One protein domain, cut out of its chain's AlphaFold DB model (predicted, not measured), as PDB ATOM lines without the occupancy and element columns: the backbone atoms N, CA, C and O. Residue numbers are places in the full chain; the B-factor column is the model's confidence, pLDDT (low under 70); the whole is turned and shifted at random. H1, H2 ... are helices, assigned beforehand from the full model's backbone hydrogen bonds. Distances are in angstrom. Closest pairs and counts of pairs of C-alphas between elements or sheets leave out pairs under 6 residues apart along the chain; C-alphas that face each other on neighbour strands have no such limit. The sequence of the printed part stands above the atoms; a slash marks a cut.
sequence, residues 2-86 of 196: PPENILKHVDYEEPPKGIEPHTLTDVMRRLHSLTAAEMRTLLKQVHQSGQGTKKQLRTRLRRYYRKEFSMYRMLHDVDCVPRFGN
ATOM      1  N   PRO A   2     -65.857 -16.962  30.324       36.12
ATOM      2  CA  PRO A   2     -64.709 -16.422  31.052       36.12
ATOM      3  C   PRO A   2     -65.181 -15.182  31.832       36.12
ATOM      4  O   PRO A   2     -66.061 -14.486  31.318       36.12
ATOM      5  N   PRO A   3     -64.679 -14.918  33.050       41.44
ATOM      6  CA  PRO A   3     -65.042 -13.705  33.774       41.44
ATOM      7  C   PRO A   3     -64.699 -12.490  32.901       41.44
ATOM      8  O   PRO A   3     -63.614 -12.441  32.326       41.44
ATOM      9  N   GLU A   4     -65.622 -11.533  32.797       45.75
ATOM     10  CA  GLU A   4     -65.573 -10.333  31.935       45.75
ATOM     11  C   GLU A   4     -64.379  -9.387  32.204       45.75
ATOM     12  O   GLU A   4     -64.267  -8.334  31.587       45.75
ATOM     13  N   ASN A   5     -63.435  -9.793  33.056       42.62
ATOM     14  CA  ASN A   5     -62.270  -9.027  33.493       42.62
ATOM     15  C   ASN A   5     -60.952  -9.472  32.829       42.62
ATOM     16  O   ASN A   5     -59.878  -9.117  33.307       42.62
ATOM     17  N   ILE A   6     -60.996 -10.272  31.757       41.53
ATOM     18  CA  ILE A   6     -59.795 -10.630  30.985       41.53
ATOM     19  C   ILE A   6     -59.678  -9.661  29.808       41.53
ATOM     20  O   ILE A   6     -60.471  -9.710  28.864       41.53
ATOM     21  N   LEU A   7     -58.690  -8.768  29.873       45.84
ATOM     22  CA  LEU A   7     -58.378  -7.840  28.790       45.84
ATOM     23  C   LEU A   7     -58.036  -8.584  27.500       45.84
ATOM     24  O   LEU A   7     -57.443  -9.664  27.501       45.84
ATOM     25  N   LYS A   8     -58.374  -7.955  26.375       43.78
ATOM     26  CA  LYS A   8     -57.843  -8.355  25.073       43.78
ATOM     27  C   LYS A   8     -56.330  -8.140  25.097       43.78
ATOM     28  O   LYS A   8     -55.883  -7.071  25.502       43.78
ATOM     29  N   HIS A   9     -55.581  -9.146  24.653       47.78
ATOM     30  CA  HIS A   9     -54.146  -9.038  24.402       47.78
ATOM     31  C   HIS A   9     -53.884  -7.784  23.559       47.78
ATOM     32  O   HIS A   9     -54.381  -7.683  22.436       47.78
ATOM     33  N   VAL A  10     -53.177  -6.808  24.126       44.91
ATOM     34  CA  VAL A  10     -52.676  -5.657  23.375       44.91
ATOM     35  C   VAL A  10     -51.268  -6.036  22.958       44.91
ATOM     36  O   VAL A  10     -50.373  -6.100  23.799       44.91
ATOM     37  N   ASP A  11     -51.094  -6.346  21.675       45.12
ATOM     38  CA  ASP A  11     -49.767  -6.582  21.121       45.12
ATOM     39  C   ASP A  11     -48.918  -5.332  21.366       45.12
ATOM     40  O   ASP A  11     -49.275  -4.226  20.952       45.12
ATOM     41  N   TYR A  12     -47.808  -5.497  22.083       51.44
ATOM     42  CA  TYR A  12     -46.817  -4.440  22.200       51.44
ATOM     43  C   TYR A  12     -46.240  -4.181  20.807       51.44
ATOM     44  O   TYR A  12     -45.458  -4.979  20.286       51.44
ATOM     45  N   GLU A  13     -46.637  -3.069  20.196       43.34
ATOM     46  CA  GLU A  13     -45.988  -2.577  18.992       43.34
ATOM     47  C   GLU A  13     -44.656  -1.939  19.386       43.34
ATOM     48  O   GLU A  13     -44.605  -0.913  20.072       43.34
ATOM     49  N   GLU A  14     -43.562  -2.570  18.957       47.66
ATOM     50  CA  GLU A  14     -42.226  -2.000  19.085       47.66
ATOM     51  C   GLU A  14     -42.229  -0.571  18.514       47.66
ATOM     52  O   GLU A  14     -42.697  -0.360  17.388       47.66
ATOM     53  N   PRO A  15     -41.716   0.430  19.255       42.62
ATOM     54  CA  PRO A  15     -41.706   1.802  18.779       42.62
ATOM     55  C   PRO A  15     -41.003   1.877  17.414       42.62
ATOM     56  O   PRO A  15     -39.963   1.237  17.215       42.62
ATOM     57  N   PRO A  16     -41.550   2.646  16.457       42.69
ATOM     58  CA  PRO A  16     -41.120   2.603  15.069       42.69
ATOM     59  C   PRO A  16     -39.624   2.904  14.933       42.69
ATOM     60  O   PRO A  16     -39.154   3.972  15.318       42.69
ATOM     61  N   LYS A  17     -38.920   1.911  14.368       50.16
ATOM     62  CA  LYS A  17     -37.530   1.885  13.886       50.16
ATOM     63  C   LYS A  17     -36.599   2.887  14.571       50.16
ATOM     64  O   LYS A  17     -36.389   4.006  14.099       50.16
ATOM     65  N   GLY A  18     -35.954   2.409  15.637       60.09
ATOM     66  CA  GLY A  18     -34.697   2.968  16.123       60.09
ATOM     67  C   GLY A  18     -33.674   3.150  14.992       60.09
ATOM     68  O   GLY A  18     -33.833   2.620  13.892       60.09
ATOM     69  N   ILE A  19     -32.629   3.940  15.260       70.06
ATOM     70  CA  ILE A  19     -31.566   4.239  14.288       70.06
ATOM     71  C   ILE A  19     -31.147   2.967  13.550       70.06
ATOM     72  O   ILE A  19     -30.827   1.963  14.185       70.06
ATOM     73  N   GLU A  20     -31.065   3.058  12.224       76.25
ATOM     74  CA  GLU A  20     -30.577   1.973  11.384       76.25
ATOM     75  C   GLU A  20     -29.295   1.336  11.973       76.25
ATOM     76  O   GLU A  20     -28.308   2.048  12.214       76.25
ATOM     77  N   PRO A  21     -29.259   0.007  12.179       76.06
ATOM     78  CA  PRO A  21     -28.156  -0.721  12.818       76.06
ATOM     79  C   PRO A  21     -26.747  -0.331  12.354       76.06
ATOM     80  O   PRO A  21     -25.804  -0.194  13.148       76.06
ATOM     81  N   HIS A  22     -26.602  -0.121  11.044       81.25
ATOM     82  CA  HIS A  22     -25.344   0.266  10.416       81.25
ATOM     83  C   HIS A  22     -24.899   1.673  10.847       81.25
ATOM     84  O   HIS A  22     -23.720   1.885  11.136       81.25
ATOM     85  N   THR A  23     -25.841   2.617  10.949       83.50
ATOM     86  CA  THR A  23     -25.597   3.998  11.385       83.50
ATOM     87  C   THR A  23     -25.187   4.009  12.853       83.50
ATOM     88  O   THR A  23     -24.199   4.637  13.227       83.50
ATOM     89  N   LEU A  24     -25.892   3.244  13.684       82.69
ATOM     90  CA  LEU A  24     -25.602   3.119  15.108       82.69
ATOM     91  C   LEU A  24     -24.187   2.565  15.364       82.69
ATOM     92  O   LEU A  24     -23.423   3.118  16.162       82.69
ATOM     93  N   THR A  25     -23.813   1.510  14.636       83.31
ATOM     94  CA  THR A  25     -22.488   0.882  14.727       83.31
ATOM     95  C   THR A  25     -21.378   1.800  14.202       83.31
ATOM     96  O   THR A  25     -20.323   1.905  14.836       83.31
ATOM     97  N   ASP A  26     -21.594   2.497  13.079       88.56
ATOM     98  CA  ASP A  26     -20.594   3.415  12.514       88.56
ATOM     99  C   ASP A  26     -20.324   4.608  13.439       88.56
ATOM    100  O   ASP A  26     -19.167   4.924  13.742       88.56
ATOM    101  N   VAL A  27     -21.387   5.216  13.975       89.00
ATOM    102  CA  VAL A  27     -21.279   6.341  14.909       89.00
ATOM    103  C   VAL A  27     -20.519   5.935  16.168       89.00
ATOM    104  O   VAL A  27     -19.643   6.675  16.622       89.00
ATOM    105  N   MET A  28     -20.788   4.749  16.716       87.62
ATOM    106  CA  MET A  28     -20.073   4.244  17.889       87.62
ATOM    107  C   MET A  28     -18.592   3.972  17.609       87.62
ATOM    108  O   MET A  28     -17.743   4.327  18.434       87.62
ATOM    109  N   ARG A  29     -18.261   3.419  16.434       88.38
ATOM    110  CA  ARG A  29     -16.879   3.162  15.995       88.38
ATOM    111  C   ARG A  29     -16.079   4.460  15.843       88.38
ATOM    112  O   ARG A  29     -14.933   4.548  16.283       88.38
ATOM    113  N   ARG A  30     -16.692   5.485  15.249       93.12
ATOM    114  CA  ARG A  30     -16.034   6.746  14.862       93.12
ATOM    115  C   ARG A  30     -16.307   7.906  15.817       93.12
ATOM    116  O   ARG A  30     -15.849   9.018  15.574       93.12
ATOM    117  N   LEU A  31     -16.967   7.669  16.955       88.94
ATOM    118  CA  LEU A  31     -17.352   8.700  17.933       88.94
ATOM    119  C   LEU A  31     -16.197   9.632  18.339       88.94
ATOM    120  O   LEU A  31     -16.405  10.799  18.678       88.94
ATOM    121  N   HIS A  32     -14.971   9.106  18.351       87.62
ATOM    122  CA  HIS A  32     -13.774   9.858  18.701       87.62
ATOM    123  C   HIS A  32     -13.257  10.771  17.583       87.62
ATOM    124  O   HIS A  32     -12.667  11.804  17.905       87.62
ATOM    125  N   SER A  33     -13.512  10.425  16.321       92.44
ATOM    126  CA  SER A  33     -13.040  11.133  15.129       92.44
ATOM    127  C   SER A  33     -14.081  12.073  14.512       92.44
ATOM    128  O   SER A  33     -13.725  12.853  13.636       92.44
ATOM    129  N   LEU A  34     -15.343  12.038  14.961       93.94
ATOM    130  CA  LEU A  34     -16.402  12.905  14.428       93.94
ATOM    131  C   LEU A  34     -16.054  14.404  14.545       93.94
ATOM    132  O   LEU A  34     -15.565  14.911  15.568       93.94
ATOM    133  N   THR A  35     -16.350  15.136  13.479       95.69
ATOM    134  CA  THR A  35     -16.287  16.595  13.408       95.69
ATOM    135  C   THR A  35     -17.506  17.228  14.080       95.69
ATOM    136  O   THR A  35     -18.535  16.593  14.301       95.69
ATOM    137  N   ALA A  36     -17.413  18.519  14.415       93.88
ATOM    138  CA  ALA A  36     -18.550  19.233  14.997       93.88
ATOM    139  C   ALA A  36     -19.739  19.339  14.021       93.88
ATOM    140  O   ALA A  36     -20.879  19.351  14.469       93.88
ATOM    141  N   ALA A  37     -19.487  19.403  12.707       94.94
ATOM    142  CA  ALA A  37     -20.537  19.427  11.690       94.94
ATOM    143  C   ALA A  37     -21.289  18.089  11.636       94.94
ATOM    144  O   ALA A  37     -22.509  18.078  11.778       94.94
ATOM    145  N   GLU A  38     -20.564  16.967  11.558       94.31
ATOM    146  CA  GLU A  38     -21.161  15.622  11.582       94.31
ATOM    147  C   GLU A  38     -21.968  15.384  12.866       94.31
ATOM    148  O   GLU A  38     -23.097  14.901  12.805       94.31
ATOM    149  N   MET A  39     -21.443  15.790  14.032       95.00
ATOM    150  CA  MET A  39     -22.169  15.660  15.302       95.00
ATOM    151  C   MET A  39     -23.505  16.414  15.296       95.00
ATOM    152  O   MET A  39     -24.478  15.926  15.865       95.00
ATOM    153  N   ARG A  40     -23.578  17.595  14.668       94.94
ATOM    154  CA  ARG A  40     -24.832  18.359  14.565       94.94
ATOM    155  C   ARG A  40     -25.838  17.675  13.652       94.94
ATOM    156  O   ARG A  40     -27.010  17.617  14.011       94.94
ATOM    157  N   THR A  41     -25.388  17.140  12.519       92.56
ATOM    158  CA  THR A  41     -26.244  16.384  11.596       92.56
ATOM    159  C   THR A  41     -26.844  15.162  12.287       92.56
ATOM    160  O   THR A  41     -28.059  14.989  12.269       92.56
ATOM    161  N   LEU A  42     -26.013  14.379  12.982       91.19
ATOM    162  CA  LEU A  42     -26.445  13.185  13.713       91.19
ATOM    163  C   LEU A  42     -27.399  13.510  14.869       91.19
ATOM    164  O   LEU A  42     -28.345  12.768  15.094       91.19
ATOM    165  N   LEU A  43     -27.176  14.610  15.601       90.19
ATOM    166  CA  LEU A  43     -28.094  15.059  16.658       90.19
ATOM    167  C   LEU A  43     -29.434  15.533  16.084       90.19
ATOM    168  O   LEU A  43     -30.475  15.228  16.655       90.19
ATOM    169  N   LYS A  44     -29.418  16.224  14.938       89.12
ATOM    170  CA  LYS A  44     -30.637  16.678  14.258       89.12
ATOM    171  C   LYS A  44     -31.503  15.504  13.792       89.12
ATOM    172  O   LYS A  44     -32.717  15.580  13.935       89.12
ATOM    173  N   GLN A  45     -30.888  14.433  13.284       86.44
ATOM    174  CA  GLN A  45     -31.593  13.209  12.872       86.44
ATOM    175  C   GLN A  45     -32.349  12.538  14.024       86.44
ATOM    176  O   GLN A  45     -33.391  11.943  13.797       86.44
ATOM    177  N   VAL A  46     -31.849  12.665  15.254       84.25
ATOM    178  CA  VAL A  46     -32.456  12.068  16.457       84.25
ATOM    179  C   VAL A  46     -33.225  13.096  17.293       84.25
ATOM    180  O   VAL A  46     -33.434  12.907  18.489       84.25
ATOM    181  N   HIS A  47     -33.593  14.225  16.679       85.88
ATOM    182  CA  HIS A  47     -34.345  15.317  17.305       85.88
ATOM    183  C   HIS A  47     -33.706  15.879  18.591       85.88
ATOM    184  O   HIS A  47     -34.384  16.360  19.495       85.88
ATOM    185  N   GLN A  48     -32.374  15.854  18.677       86.44
ATOM    186  CA  GLN A  48     -31.597  16.417  19.781       86.44
ATOM    187  C   GLN A  48     -30.958  17.757  19.395       86.44
ATOM    188  O   GLN A  48     -30.611  18.013  18.241       86.44
ATOM    189  N   SER A  49     -30.731  18.620  20.390       87.19
ATOM    190  CA  SER A  49     -30.117  19.936  20.165       87.19
ATOM    191  C   SER A  49     -28.706  19.827  19.568       87.19
ATOM    192  O   SER A  49     -27.825  19.184  20.141       87.19
ATOM    193  N   GLY A  50     -28.469  20.523  18.451       89.44
ATOM    194  CA  GLY A  50     -27.158  20.680  17.801       89.44
ATOM    195  C   GLY A  50     -26.347  21.893  18.283       89.44
ATOM    196  O   GLY A  50     -25.336  22.246  17.671       89.44
ATOM    197  N   GLN A  51     -26.779  22.561  19.356       88.94
ATOM    198  CA  GLN A  51     -26.104  23.748  19.885       88.94
ATOM    199  C   GLN A  51     -24.972  23.389  20.861       88.94
ATOM    200  O   GLN A  51     -25.024  22.369  21.568       88.94
ATOM    201  N   GLY A  52     -23.963  24.263  20.907       92.38
ATOM    202  CA  GLY A  52     -22.832  24.199  21.836       92.38
ATOM    203  C   GLY A  52     -21.483  23.832  21.208       92.38
ATOM    204  O   GLY A  52     -21.325  23.691  19.992       92.38
ATOM    205  N   THR A  53     -20.487  23.693  22.083       95.69
ATOM    206  CA  THR A  53     -19.099  23.334  21.756       95.69
ATOM    207  C   THR A  53     -18.976  21.876  21.300       95.69
ATOM    208  O   THR A  53     -19.785  21.022  21.667       95.69
ATOM    209  N   LYS A  54     -17.897  21.536  20.577       92.50
ATOM    210  CA  LYS A  54     -17.611  20.152  20.137       92.50
ATOM    211  C   LYS A  54     -17.650  19.140  21.294       92.50
ATOM    212  O   LYS A  54     -18.139  18.028  21.122       92.50
ATOM    213  N   LYS A  55     -17.182  19.528  22.488       93.38
ATOM    214  CA  LYS A  55     -17.227  18.687  23.696       93.38
ATOM    215  C   LYS A  55     -18.668  18.413  24.143       93.38
ATOM    216  O   LYS A  55     -19.002  17.263  24.408       93.38
ATOM    217  N   GLN A  56     -19.519  19.439  24.186       93.94
ATOM    218  CA  GLN A  56     -20.933  19.301  24.562       93.94
ATOM    219  C   GLN A  56     -21.706  18.439  23.555       93.94
ATOM    220  O   GLN A  56     -22.438  17.538  23.965       93.94
ATOM    221  N   LEU A  57     -21.480  18.652  22.252       94.56
ATOM    222  CA  LEU A  57     -22.068  17.831  21.188       94.56
ATOM    223  C   LEU A  57     -21.664  16.361  21.335       94.56
ATOM    224  O   LEU A  57     -22.525  15.483  21.345       94.56
ATOM    225  N   ARG A  58     -20.369  16.091  21.543       92.75
ATOM    226  CA  ARG A  58     -19.852  14.731  21.742       92.75
ATOM    227  C   ARG A  58     -20.457  14.055  22.967       92.75
ATOM    228  O   ARG A  58     -20.777  12.875  22.890       92.75
ATOM    229  N   THR A  59     -20.615  14.762  24.085       91.75
ATOM    230  CA  THR A  59     -21.247  14.206  25.293       91.75
ATOM    231  C   THR A  59     -22.708  13.843  25.043       91.75
ATOM    232  O   THR A  59     -23.121  12.739  25.394       91.75
ATOM    233  N   ARG A  60     -23.473  14.733  24.399       92.69
ATOM    234  CA  ARG A  60     -24.890  14.505  24.076       92.69
ATOM    235  C   ARG A  60     -25.060  13.310  23.140       92.69
ATOM    236  O   ARG A  60     -25.823  12.395  23.434       92.69
ATOM    237  N   LEU A  61     -24.265  13.278  22.075       91.56
ATOM    238  CA  LEU A  61     -24.271  12.207  21.086       91.56
ATOM    239  C   LEU A  61     -23.818  10.877  21.705       91.56
ATOM    240  O   LEU A  61     -24.485   9.865  21.535       91.56
ATOM    241  N   ARG A  62     -22.760  10.884  22.527       90.44
ATOM    242  CA  ARG A  62     -22.315   9.708  23.293       90.44
ATOM    243  C   ARG A  62     -23.406   9.178  24.216       90.44
ATOM    244  O   ARG A  62     -23.528   7.967  24.324       90.44
ATOM    245  N   ARG A  63     -24.152  10.044  24.912       87.88
ATOM    246  CA  ARG A  63     -25.235   9.628  25.819       87.88
ATOM    247  C   ARG A  63     -26.339   8.910  25.046       87.88
ATOM    248  O   ARG A  63     -26.716   7.815  25.442       87.88
ATOM    249  N   TYR A  64     -26.798   9.510  23.950       87.06
ATOM    250  CA  TYR A  64     -27.860   8.954  23.117       87.06
ATOM    251  C   TYR A  64     -27.415   7.658  22.423       87.06
ATOM    252  O   TYR A  64     -27.927   6.589  22.729       87.06
ATOM    253  N   TYR A  65     -26.366   7.709  21.596       86.81
ATOM    254  CA  TYR A  65     -25.929   6.556  20.802       86.81
ATOM    255  C   TYR A  65     -25.393   5.398  21.656       86.81
ATOM    256  O   TYR A  65     -25.469   4.258  21.221       86.81
ATOM    257  N   ARG A  66     -24.886   5.630  22.880       83.81
ATOM    258  CA  ARG A  66     -24.558   4.514  23.789       83.81
ATOM    259  C   ARG A  66     -25.785   3.820  24.350       83.81
ATOM    260  O   ARG A  66     -25.714   2.612  24.536       83.81
ATOM    261  N   LYS A  67     -26.849   4.567  24.653       80.75
ATOM    262  CA  LYS A  67     -28.121   3.990  25.094       80.75
ATOM    263  C   LYS A  67     -28.676   3.103  23.978       80.75
ATOM    264  O   LYS A  67     -28.848   1.909  24.191       80.75
ATOM    265  N   GLU A  68     -28.794   3.666  22.778       81.31
ATOM    266  CA  GLU A  68     -29.288   2.957  21.595       81.31
ATOM    267  C   GLU A  68     -28.397   1.759  21.222       81.31
ATOM    268  O   GLU A  68     -28.895   0.666  20.984       81.31
ATOM    269  N   PHE A  69     -27.065   1.900  21.250       79.50
ATOM    270  CA  PHE A  69     -26.144   0.795  20.936       79.50
ATOM    271  C   PHE A  69     -26.141  -0.301  22.002       79.50
ATOM    272  O   PHE A  69     -25.927  -1.464  21.671       79.50
ATOM    273  N   SER A  70     -26.385   0.045  23.271       74.19
ATOM    274  CA  SER A  70     -26.587  -0.950  24.326       74.19
ATOM    275  C   SER A  70     -27.839  -1.776  24.046       74.19
ATOM    276  O   SER A  70     -27.756  -2.997  24.073       74.19
ATOM    277  N   MET A  71     -28.957  -1.121  23.715       71.06
ATOM    278  CA  MET A  71     -30.214  -1.785  23.345       71.06
ATOM    279  C   MET A  71     -30.051  -2.659  22.095       71.06
ATOM    280  O   MET A  71     -30.388  -3.836  22.124       71.06
ATOM    281  N   TYR A  72     -29.455  -2.123  21.027       73.69
ATOM    282  CA  TYR A  72     -29.207  -2.855  19.781       73.69
ATOM    283  C   TYR A  72     -28.372  -4.122  19.989       73.69
ATOM    284  O   TYR A  72     -28.720  -5.187  19.488       73.69
ATOM    285  N   ARG A  73     -27.272  -4.030  20.752       71.00
ATOM    286  CA  ARG A  73     -26.461  -5.212  21.069       71.00
ATOM    287  C   ARG A  73     -27.252  -6.240  21.870       71.00
ATOM    288  O   ARG A  73     -27.163  -7.416  21.557       71.00
ATOM    289  N   MET A  74     -28.037  -5.794  22.850       61.44
ATOM    290  CA  MET A  74     -28.882  -6.679  23.656       61.44
ATOM    291  C   MET A  74     -29.934  -7.427  22.820       61.44
ATOM    292  O   MET A  74     -30.227  -8.572  23.134       61.44
ATOM    293  N   LEU A  75     -30.463  -6.823  21.750       63.38
ATOM    294  CA  LEU A  75     -31.483  -7.441  20.890       63.38
ATOM    295  C   LEU A  75     -30.928  -8.381  19.803       63.38
ATOM    296  O   LEU A  75     -31.694  -9.162  19.244       63.38
ATOM    297  N   HIS A  76     -29.651  -8.275  19.414       65.12
ATOM    298  CA  HIS A  76     -29.141  -8.930  18.191       65.12
ATOM    299  C   HIS A  76     -27.929  -9.846  18.381       65.12
ATOM    300  O   HIS A  76     -27.501 -10.495  17.428       65.12
ATOM    301  N   ASP A  77     -27.355  -9.912  19.575       62.00
ATOM    302  CA  ASP A  77     -26.158 -10.706  19.844       62.00
ATOM    303  C   ASP A  77     -26.529 -11.790  20.878       62.00
ATOM    304  O   ASP A  77     -26.605 -11.538  22.080       62.00
ATOM    305  N   VAL A  78     -26.842 -12.991  20.364       50.75
ATOM    306  CA  VAL A  78     -27.427 -14.154  21.079       50.75
ATOM    307  C   VAL A  78     -26.529 -14.653  22.223       50.75
ATOM    308  O   VAL A  78     -27.014 -15.224  23.195       50.75
ATOM    309  N   ASP A  79     -25.228 -14.362  22.144       50.28
ATOM    310  CA  ASP A  79     -24.214 -14.747  23.130       50.28
ATOM    311  C   ASP A  79     -23.802 -13.600  24.072       50.28
ATOM    312  O   ASP A  79     -22.941 -13.776  24.945       50.28
ATOM    313  N   CYS A  80     -24.387 -12.404  23.934       47.28
ATOM    314  CA  CYS A  80     -24.037 -11.275  24.786       47.28
ATOM    315  C   CYS A  80     -24.981 -11.154  25.987       47.28
ATOM    316  O   CYS A  80     -25.748 -10.209  26.154       47.28
ATOM    317  N   VAL A  81     -24.786 -12.051  26.958       49.06
ATOM    318  CA  VAL A  81     -24.935 -11.617  28.353       49.06
ATOM    319  C   VAL A  81     -24.059 -10.367  28.485       49.06
ATOM    320  O   VAL A  81     -22.865 -10.443  28.158       49.06
ATOM    321  N   PRO A  82     -24.590  -9.197  28.882       47.75
ATOM    322  CA  PRO A  82     -23.813  -7.972  28.860       47.75
ATOM    323  C   PRO A  82     -22.559  -8.160  29.720       47.75
ATOM    324  O   PRO A  82     -22.624  -8.149  30.946       47.75
ATOM    325  N   ARG A  83     -21.378  -8.303  29.095       48.16
ATOM    326  CA  ARG A  83     -20.091  -8.294  29.820       48.16
ATOM    327  C   ARG A  83     -19.842  -6.940  30.508       48.16
ATOM    328  O   ARG A  83     -18.963  -6.829  31.353       48.16
ATOM    329  N   PHE A  84     -20.670  -5.935  30.208       44.38
ATOM    330  CA  PHE A  84     -20.910  -4.763  31.046       44.38
ATOM    331  C   PHE A  84     -22.338  -4.843  31.598       44.38
ATOM    332  O   PHE A  84     -23.280  -4.336  30.997       44.38
ATOM    333  N   GLY A  85     -22.454  -5.571  32.711       49.53
ATOM    334  CA  GLY A  85     -23.675  -6.152  33.259       49.53
ATOM    335  C   GLY A  85     -24.858  -5.208  33.393       49.53
ATOM    336  O   GLY A  85     -24.755  -4.122  33.970       49.53
ATOM    337  N   ASN A  86     -26.015  -5.705  32.962       59.00
ATOM    338  CA  ASN A  86     -27.278  -5.283  33.532       59.00
ATOM    339  C   ASN A  86     -27.205  -5.581  35.042       59.00
ATOM    340  O   ASN A  86     -27.397  -6.715  35.476       59.00
TER     341      ASN A  86
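This is residues 2 to 86 of the 196 residues of a protein of Necator americanus (UniProt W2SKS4). A long arm, residues 2 to 17, sticks out from a small helical body, in which two short helices, H1 and H2, pack one after the other along one side of a long helix, H3. H2 sits by the first part of H3 and H1 farther along it, and the arm makes much of the length. The printed part has 85 residues, with three named helices in the order H1, H2, H3 and no named strand; the class is all helix. It is only just loose, close to extended, with a radius of gyration of the C-alphas of 17.7 A, and spans 61 by 31 by 21 A.

Go first to H1, residues 21 to 30, and then to H2, residues 36 to 45; the two are apart. H3, residues 54 to 76, touches H1 with residues 65 to 72 alone; the closest C-alphas, of Leu 24 and Phe 69, are 6.3 A apart. These two helices run opposite ways at a steep tilt of 45 degrees. H3 touches H2 with residues 54 to 61 alone, closest at the C-alphas of Ala 36 and Lys 54, 5.3 A apart. H2 and H3 run the same way at a steep tilt of 49 degrees. In H1, H2 and H3 every O i to N i+4 pair is within hydrogen-bond range.

Find C-alpha 21 at (-28.156, -0.721, 12.818); from there H1 runs 14.4 A to C-alpha 30. H2 runs 14.5 A from C-alpha 36 to C-alpha 45. H3 runs 31.3 A from C-alpha 54 to C-alpha 76 at (-29.141, -8.930, 18.191).

The C-alphas farthest apart, of Pro 2 and Thr 53, are 61.2 A apart. Without residues 2 to 17, which stand free, the body spans 38 by 21 by 19 A. The printed part has no cut; the link from H1 to H2 is tight and that from H2 to H3 short. Look for pLDDT under 70 at residues 2 to 18 and 74 to 86.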